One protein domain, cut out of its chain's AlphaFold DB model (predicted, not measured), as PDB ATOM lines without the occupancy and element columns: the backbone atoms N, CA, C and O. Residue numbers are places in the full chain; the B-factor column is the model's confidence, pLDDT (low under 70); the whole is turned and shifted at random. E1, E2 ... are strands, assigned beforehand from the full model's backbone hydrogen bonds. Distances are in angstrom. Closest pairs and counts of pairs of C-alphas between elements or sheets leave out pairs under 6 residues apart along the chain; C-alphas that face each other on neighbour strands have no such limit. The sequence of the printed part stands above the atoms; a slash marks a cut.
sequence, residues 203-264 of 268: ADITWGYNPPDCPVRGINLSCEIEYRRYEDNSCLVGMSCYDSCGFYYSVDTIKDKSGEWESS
ATOM      1  N   ALA A 203     185.220 151.553 130.406       79.00
ATOM      2  CA  ALA A 203     186.135 152.609 129.970       79.00
ATOM      3  C   ALA A 203     186.349 153.713 131.023       79.00
ATOM      4  O   ALA A 203     187.348 154.424 130.956       79.00
ATOM      5  N   ASP A 204     185.448 153.832 132.001       85.62
ATOM      6  CA  ASP A 204     185.535 154.812 133.089       85.62
ATOM      7  C   ASP A 204     186.361 154.300 134.278       85.62
ATOM      8  O   ASP A 204     186.583 155.029 135.248       85.62
ATOM      9  N   ILE A 205     186.826 153.048 134.208       86.12
ATOM     10  CA  ILE A 205     187.663 152.426 135.229       86.12
ATOM     11  C   ILE A 205     189.128 152.734 134.925       86.12
ATOM     12  O   ILE A 205     189.677 152.304 133.909       86.12
ATOM     13  N   THR A 206     189.795 153.418 135.850       86.50
ATOM     14  CA  THR A 206     191.248 153.617 135.793       86.50
ATOM     15  C   THR A 206     191.925 152.689 136.786       86.50
ATOM     16  O   THR A 206     191.655 152.749 137.980       86.50
ATOM     17  N   TRP A 207     192.832 151.843 136.304       84.50
ATOM     18  CA  TRP A 207     193.588 150.917 137.144       84.50
ATOM     19  C   TRP A 207     194.893 151.534 137.637       84.50
ATOM     20  O   TRP A 207     195.621 152.191 136.891       84.50
ATOM     21  N   GLY A 208     195.208 151.286 138.903       78.62
ATOM     22  CA  GLY A 208     196.483 151.641 139.497       78.62
ATOM     23  C   GLY A 208     197.621 150.782 138.961       78.62
ATOM     24  O   GLY A 208     197.455 149.608 138.627       78.62
ATOM     25  N   TYR A 209     198.812 151.375 138.907       81.56
ATOM     26  CA  TYR A 209     200.033 150.668 138.534       81.56
ATOM     27  C   TYR A 209     200.286 149.468 139.456       81.56
ATOM     28  O   TYR A 209     199.944 149.520 140.638       81.56
ATOM     29  N   ASN A 210     200.895 148.399 138.928       76.00
ATOM     30  CA  ASN A 210     201.314 147.237 139.706       76.00
ATOM     31  C   ASN A 210     202.789 147.300 140.120       76.00
ATOM     32  O   ASN A 210     203.634 146.930 139.304       76.00
ATOM     33  N   PRO A 211     203.119 147.758 141.349       76.31
ATOM     34  CA  PRO A 211     204.501 147.825 141.782       76.31
ATOM     35  C   PRO A 211     205.068 146.409 141.954       76.31
ATOM     36  O   PRO A 211     204.431 145.574 142.601       76.31
ATOM     37  N   PRO A 212     206.269 146.131 141.409       75.19
ATOM     38  CA  PRO A 212     206.890 144.808 141.482       75.19
ATOM     39  C   PRO A 212     207.177 144.361 142.925       75.19
ATOM     40  O   PRO A 212     207.188 143.166 143.197       75.19
ATOM     41  N   ASP A 213     207.325 145.310 143.855       85.88
ATOM     42  CA  ASP A 213     207.678 145.059 145.257       85.88
ATOM     43  C   ASP A 213     206.473 145.039 146.215       85.88
ATOM     44  O   ASP A 213     206.651 145.196 147.424       85.88
ATOM     45  N   CYS A 214     205.243 144.848 145.721       74.69
ATOM     46  CA  CYS A 214     204.082 144.704 146.601       74.69
ATOM     47  C   CYS A 214     203.351 143.366 146.420       74.69
ATOM     48  O   CYS A 214     202.434 143.261 145.606       74.69
ATOM     49  N   PRO A 215     203.695 142.334 147.211       76.31
ATOM     50  CA  PRO A 215     203.041 141.027 147.127       76.31
ATOM     51  C   PRO A 215     201.605 141.021 147.684       76.31
ATOM     52  O   PRO A 215     200.908 140.020 147.558       76.31
ATOM     53  N   VAL A 216     201.160 142.120 148.304       75.00
ATOM     54  CA  VAL A 216     199.863 142.251 148.998       75.00
ATOM     55  C   VAL A 216     198.877 143.188 148.282       75.00
ATOM     56  O   VAL A 216     197.987 143.755 148.916       75.00
ATOM     57  N   ARG A 217     199.020 143.380 146.963       77.44
ATOM     58  CA  ARG A 217     198.055 144.171 146.175       77.44
ATOM     59  C   ARG A 217     196.633 143.644 146.307       77.44
ATOM     60  O   ARG A 217     196.402 142.439 146.330       77.44
ATOM     61  N   GLY A 218     195.682 144.569 146.364       71.62
ATOM     62  CA  GLY A 218     194.264 144.295 146.565       71.62
ATOM     63  C   GLY A 218     193.871 143.957 148.008       71.62
ATOM     64  O   GLY A 218     192.708 143.645 148.236       71.62
ATOM     65  N   ILE A 219     194.789 144.014 148.985       77.00
ATOM     66  CA  ILE A 219     194.484 143.780 150.410       77.00
ATOM     67  C   ILE A 219     194.257 145.109 151.149       77.00
ATOM     68  O   ILE A 219     194.997 146.073 150.945       77.00
ATOM     69  N   ASN A 220     193.283 145.127 152.071       78.19
ATOM     70  CA  ASN A 220     192.846 146.291 152.865       78.19
ATOM     71  C   ASN A 220     192.349 147.455 152.004       78.19
ATOM     72  O   ASN A 220     192.789 148.592 152.153       78.19
ATOM     73  N   LEU A 221     191.435 147.149 151.089       77.56
ATOM     74  CA  LEU A 221     190.829 148.148 150.225       77.56
ATOM     75  C   LEU A 221     190.009 149.164 151.021       77.56
ATOM     76  O   LEU A 221     189.114 148.804 151.785       77.56
ATOM     77  N   SER A 222     190.309 150.440 150.800       85.00
ATOM     78  CA  SER A 222     189.570 151.588 151.314       85.00
ATOM     79  C   SER A 222     189.247 152.517 150.154       85.00
ATOM     80  O   SER A 222     190.138 152.884 149.389       85.00
ATOM     81  N   CYS A 223     187.981 152.900 150.023       85.69
ATOM     82  CA  CYS A 223     187.513 153.731 148.922       85.69
ATOM     83  C   CYS A 223     186.847 155.003 149.437       85.69
ATOM     84  O   CYS A 223     186.044 154.960 150.368       85.69
ATOM     85  N   GLU A 224     187.142 156.116 148.781       91.44
ATOM     86  CA  GLU A 224     186.389 157.360 148.901       91.44
ATOM     87  C   GLU A 224     185.410 157.421 147.733       91.44
ATOM     88  O   GLU A 224     185.802 157.167 146.593       91.44
ATOM     89  N   ILE A 225     184.133 157.691 148.018       90.44
ATOM     90  CA  ILE A 225     183.053 157.608 147.031       90.44
ATOM     91  C   ILE A 225     182.144 158.829 147.147       90.44
ATOM     92  O   ILE A 225     181.632 159.131 148.225       90.44
ATOM     93  N   GLU A 226     181.890 159.470 146.012       93.88
ATOM     94  CA  GLU A 226     180.876 160.496 145.816       93.88
ATOM     95  C   GLU A 226     179.857 160.004 144.782       93.88
ATOM     96  O   GLU A 226     180.236 159.625 143.675       93.88
ATOM     97  N   TYR A 227     178.566 160.042 145.121       92.75
ATOM     98  CA  TYR A 227     177.477 159.827 144.166       92.75
ATOM     99  C   TYR A 227     176.743 161.142 143.899       92.75
ATOM    100  O   TYR A 227     176.462 161.907 144.831       92.75
ATOM    101  N   ARG A 228     176.411 161.385 142.628       93.75
ATOM    102  CA  ARG A 228     175.654 162.562 142.187       93.75
ATOM    103  C   ARG A 228     174.449 162.153 141.353       93.75
ATOM    104  O   ARG A 228     174.595 161.415 140.376       93.75
ATOM    105  N   ARG A 229     173.283 162.709 141.688       92.50
ATOM    106  CA  ARG A 229     172.096 162.690 140.826       92.50
ATOM    107  C   ARG A 229     171.928 164.024 140.115       92.50
ATOM    108  O   ARG A 229     172.058 165.078 140.730       92.50
ATOM    109  N   TYR A 230     171.622 163.954 138.827       91.75
ATOM    110  CA  TYR A 230     171.315 165.112 137.985       91.75
ATOM    111  C   TYR A 230     169.826 165.128 137.613       91.75
ATOM    112  O   TYR A 230     169.130 164.123 137.769       91.75
ATOM    113  N   GLU A 231     169.338 166.259 137.095       91.56
ATOM    114  CA  GLU A 231     167.919 166.462 136.748       91.56
ATOM    115  C   GLU A 231     167.362 165.451 135.733       91.56
ATOM    116  O   GLU A 231     166.171 165.144 135.744       91.56
ATOM    117  N   ASP A 232     168.212 164.895 134.868       89.44
ATOM    118  CA  ASP A 232     167.844 163.856 133.899       89.44
ATOM    119  C   ASP A 232     167.853 162.435 134.491       89.44
ATOM    120  O   ASP A 232     167.790 161.453 133.753       89.44
ATOM    121  N   ASN A 233     167.909 162.327 135.821       84.94
ATOM    122  CA  ASN A 233     168.001 161.096 136.603       84.94
ATOM    123  C   ASN A 233     169.287 160.283 136.412       84.94
ATOM    124  O   ASN A 233     169.361 159.176 136.950       84.94
ATOM    125  N   SER A 234     170.313 160.798 135.723       87.88
ATOM    126  CA  SER A 234     171.600 160.096 135.693       87.88
ATOM    127  C   SER A 234     172.185 160.005 137.098       87.88
ATOM    128  O   SER A 234     172.156 161.000 137.839       87.88
ATOM    129  N   CYS A 235     172.777 158.867 137.424       87.38
ATOM    130  CA  CYS A 235     173.334 158.600 138.736       87.38
ATOM    131  C   CYS A 235     174.829 158.287 138.586       87.38
ATOM    132  O   CYS A 235     175.222 157.153 138.327       87.38
ATOM    133  N   LEU A 236     175.662 159.326 138.683       93.25
ATOM    134  CA  LEU A 236     177.094 159.270 138.374       93.25
ATOM    135  C   LEU A 236     177.941 159.108 139.638       93.25
ATOM    136  O   LEU A 236     177.495 159.436 140.741       93.25
ATOM    137  N   VAL A 237     179.175 158.631 139.471       94.81
ATOM    138  CA  VAL A 237     180.093 158.367 140.586       94.81
ATOM    139  C   VAL A 237     181.476 158.956 140.354       94.81
ATOM    140  O   VAL A 237     181.994 158.935 139.240       94.81
ATOM    141  N   GLY A 238     182.073 159.450 141.433       95.69
ATOM    142  CA  GLY A 238     183.505 159.677 141.566       95.69
ATOM    143  C   GLY A 238     184.009 158.811 142.711       95.69
ATOM    144  O   GLY A 238     183.645 159.023 143.864       95.69
ATOM    145  N   MET A 239     184.809 157.798 142.399       94.44
ATOM    146  CA  MET A 239     185.339 156.853 143.371       94.44
ATOM    147  C   MET A 239     186.831 156.660 143.169       94.44
ATOM    148  O   MET A 239     187.273 156.403 142.054       94.44
ATOM    149  N   SER A 240     187.590 156.681 144.260       94.31
ATOM    150  CA  SER A 240     188.995 156.268 144.275       94.31
ATOM    151  C   SER A 240     189.235 155.256 145.385       94.31
ATOM    152  O   SER A 240     188.879 155.499 146.536       94.31
ATOM    153  N   CYS A 241     189.848 154.131 145.034       88.25
ATOM    154  CA  CYS A 241     190.161 153.034 145.935       88.25
ATOM    155  C   CYS A 241     191.671 152.860 146.084       88.25
ATOM    156  O   CYS A 241     192.428 152.856 145.106       88.25
ATOM    157  N   TYR A 242     192.083 152.647 147.327       89.19
ATOM    158  CA  TYR A 242     193.463 152.449 147.734       89.19
ATOM    159  C   TYR A 242     193.579 151.124 148.477       89.19
ATOM    160  O   TYR A 242     192.709 150.781 149.277       89.19
ATOM    161  N   ASP A 243     194.640 150.377 148.205       86.25
ATOM    162  CA  ASP A 243     194.999 149.171 148.944       86.25
ATOM    163  C   ASP A 243     196.236 149.427 149.820       86.25
ATOM    164  O   ASP A 243     196.747 150.546 149.914       86.25
ATOM    165  N   SER A 244     196.758 148.368 150.441       84.06
ATOM    166  CA  SER A 244     197.978 148.417 151.265       84.06
ATOM    167  C   SER A 244     199.229 148.928 150.525       84.06
ATOM    168  O   SER A 244     200.249 149.183 151.159       84.06
ATOM    169  N   CYS A 245     199.176 149.065 149.201       83.38
ATOM    170  CA  CYS A 245     200.280 149.462 148.335       83.38
ATOM    171  C   CYS A 245     200.020 150.794 147.606       83.38
ATOM    172  O   CYS A 245     200.840 151.201 146.780       83.38
ATOM    173  N   GLY A 246     198.906 151.477 147.895       88.38
ATOM    174  CA  GLY A 246     198.560 152.785 147.337       88.38
ATOM    175  C   GLY A 246     197.371 152.742 146.378       88.38
ATOM    176  O   GLY A 246     196.437 151.965 146.561       88.38
ATOM    177  N   PHE A 247     197.370 153.626 145.373       89.12
ATOM    178  CA  PHE A 247     196.264 153.723 144.417       89.12
ATOM    179  C   PHE A 247     196.049 152.389 143.700       89.12
ATOM    180  O   PHE A 247     196.987 151.820 143.128       89.12
ATOM    181  N   TYR A 248     194.813 151.900 143.733       86.06
ATOM    182  CA  TYR A 248     194.474 150.589 143.203       86.06
ATOM    183  C   TYR A 248     193.541 150.661 142.001       86.06
ATOM    184  O   TYR A 248     193.847 150.058 140.975       86.06
ATOM    185  N   TYR A 249     192.453 151.423 142.092       90.81
ATOM    186  CA  TYR A 249     191.635 151.795 140.938       90.81
ATOM    187  C   TYR A 249     190.722 152.973 141.271       90.81
ATOM    188  O   TYR A 249     190.495 153.291 142.439       90.81
ATOM    189  N   SER A 250     190.173 153.606 140.244       93.12
ATOM    190  CA  SER A 250     189.110 154.599 140.355       93.12
ATOM    191  C   SER A 250     188.028 154.354 139.313       93.12
ATOM    192  O   SER A 250     188.263 153.713 138.287       93.12
ATOM    193  N   VAL A 251     186.837 154.870 139.600       93.44
ATOM    194  CA  VAL A 251     185.727 154.986 138.654       93.44
ATOM    195  C   VAL A 251     185.252 156.425 138.731       93.44
ATOM    196  O   VAL A 251     184.831 156.864 139.799       93.44
ATOM    197  N   ASP A 252     185.350 157.169 137.638       95.06
ATOM    198  CA  ASP A 252     184.931 158.572 137.607       95.06
ATOM    199  C   ASP A 252     184.119 158.833 136.346       95.06
ATOM    200  O   ASP A 252     184.682 158.892 135.259       95.06
ATOM    201  N   THR A 253     182.807 158.980 136.492       95.19
ATOM    202  CA  THR A 253     181.897 159.442 135.431       95.19
ATOM    203  C   THR A 253     181.400 160.859 135.671       95.19
ATOM    204  O   THR A 253     180.857 161.491 134.765       95.19
ATOM    205  N   ILE A 254     181.629 161.407 136.868       95.19
ATOM    206  CA  ILE A 254     181.280 162.790 137.203       95.19
ATOM    207  C   ILE A 254     182.041 163.766 136.302       95.19
ATOM    208  O   ILE A 254     181.468 164.780 135.899       95.19
ATOM    209  N   LYS A 255     183.294 163.451 135.946       91.56
ATOM    210  CA  LYS A 255     184.127 164.264 135.041       91.56
ATOM    211  C   LYS A 255     183.456 164.613 133.706       91.56
ATOM    212  O   LYS A 255     183.762 165.654 133.128       91.56
ATOM    213  N   ASP A 256     182.544 163.767 133.232       90.38
ATOM    214  CA  ASP A 256     181.920 163.895 131.914       90.38
ATOM    215  C   ASP A 256     180.615 164.700 131.950       90.38
ATOM    216  O   ASP A 256     179.983 164.903 130.909       90.38
ATOM    217  N   LYS A 257     180.194 165.176 133.132       90.19
ATOM    218  CA  LYS A 257     178.925 165.878 133.299       90.19
ATOM    219  C   LYS A 257     179.052 167.179 134.078       90.19
ATOM    220  O   LYS A 257     179.664 167.264 135.135       90.19
ATOM    221  N   SER A 258     178.394 168.203 133.546       91.12
ATOM    222  CA  SER A 258     178.229 169.511 134.175       91.12
ATOM    223  C   SER A 258     176.751 169.814 134.391       91.12
ATOM    224  O   SER A 258     175.920 169.395 133.586       91.12
ATOM    225  N   GLY A 259     176.434 170.608 135.408       90.38
ATOM    226  CA  GLY A 259     175.073 171.052 135.703       90.38
ATOM    227  C   GLY A 259     174.791 171.041 137.199       90.38
ATOM    228  O   GLY A 259     175.668 170.699 137.993       90.38
ATOM    229  N   GLU A 260     173.567 171.417 137.560       93.19
ATOM    230  CA  GLU A 260     173.070 171.275 138.926       93.19
ATOM    231  C   GLU A 260     172.932 169.791 139.274       93.19
ATOM    232  O   GLU A 260     172.490 168.975 138.458       93.19
ATOM    233  N   TRP A 261     173.341 169.443 140.490       94.12
ATOM    234  CA  TRP A 261     173.300 168.079 140.992       94.12
ATOM    235  C   TRP A 261     172.962 168.071 142.476       94.12
ATOM    236  O   TRP A 261     173.223 169.030 143.205       94.12
ATOM    237  N   GLU A 262     172.420 166.949 142.925       93.62
ATOM    238  CA  GLU A 262     172.227 166.656 144.338       93.62
ATOM    239  C   GLU A 262     173.109 165.484 144.767       93.62
ATOM    240  O   GLU A 262     173.330 164.520 144.023       93.62
ATOM    241  N   SER A 263     173.662 165.592 145.974       90.88
ATOM    242  CA  SER A 263     174.397 164.490 146.585       90.88
ATOM    243  C   SER A 263     173.441 163.323 146.802       90.88
ATOM    244  O   SER A 263     172.339 163.515 147.320       90.88
ATOM    245  N   SER A 264     173.857 162.117 146.424       85.56
ATOM    246  CA  SER A 264     173.028 160.923 146.568       85.56
ATOM    247  C   SER A 264     173.752 159.792 147.298       85.56
ATOM    248  O   SER A 264     174.947 159.850 147.585       85.56
TER     249      SER A 264
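What this domain is: This is residues 203 to 264 of the 268 residues of an uncharacterized protein of Brevefilum fermentans (UniProt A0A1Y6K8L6). A single narrow, twisted antiparallel sheet makes a rod: the long hairpin of E2 and E3 with E4 beside E3 forms most of its length, and two short strands, E1 and E5, sit on its opposite edges. A long loop, residues 208 to 221, runs round one end of the sheet, and no named helix covers either face. The printed part has 62 residues with five named strands, E1 to E5 along the chain, in the sheet order E1 - E4 - E3 - E2 - E5, and its class is all strand. The whole is loose, with a radius of gyration of the C-alphas of 14.3 A and spans of 46 by 20 by 12 A.

How they stand to each other: The inner strands E2, residues 222 to 230, and E3, residues 235 to 243, form an antiparallel hairpin at 172 degrees, with N 226 and O 238 2.8 A apart and N 236 and O 228 2.9 A apart, within hydrogen-bond range. E3 and E4, residues 246 to 252, form the next hairpin, antiparallel at 173 degrees, with N 239 and O 251 at 2.8 A. E2, E3 and E4 are a meander, each strand the antiparallel neighbour of the one before. Edge strand E1, residues 205 to 207, is antiparallel to E4 at 165 degrees, with N 250 and O 206 at 2.8 A. Edge strand E5, residues 261 to 264, is antiparallel to E2 at 135 degrees, with N 262 and O 229 at 2.9 A. E1 to E4 and E2 to E5 are each a Greek key, a meander of three with a fourth strand whose neighbour is the strand at the other end of the four. E1 and E5 are apart. The sheet is twisted, its C-alphas lying up to 4.0 A off its best plane.

Where its parts are: E2 spans 26.3 A, from C-alpha 222 at (189.570, 151.588, 151.314), and E3 spans 25.7 A. E4 spans 17.7 A and E5 9.1 A, ending at C-alpha 264 at (173.028, 160.923, 146.568). E1 spans 6.4 A from C-alpha 205 at (187.663, 152.426, 135.229).

The domain as a whole: The C-alphas farthest apart, those of Asp 213 and Glu 231, are 45.9 A from each other. The links E2 to E3 and E3 to E4 are tight, E4 to E5 is short with 8 residues, and E1 to E2 is long with 14. The printed part has no cut. Its mean pLDDT is 87.1, and no printed residue is under 70.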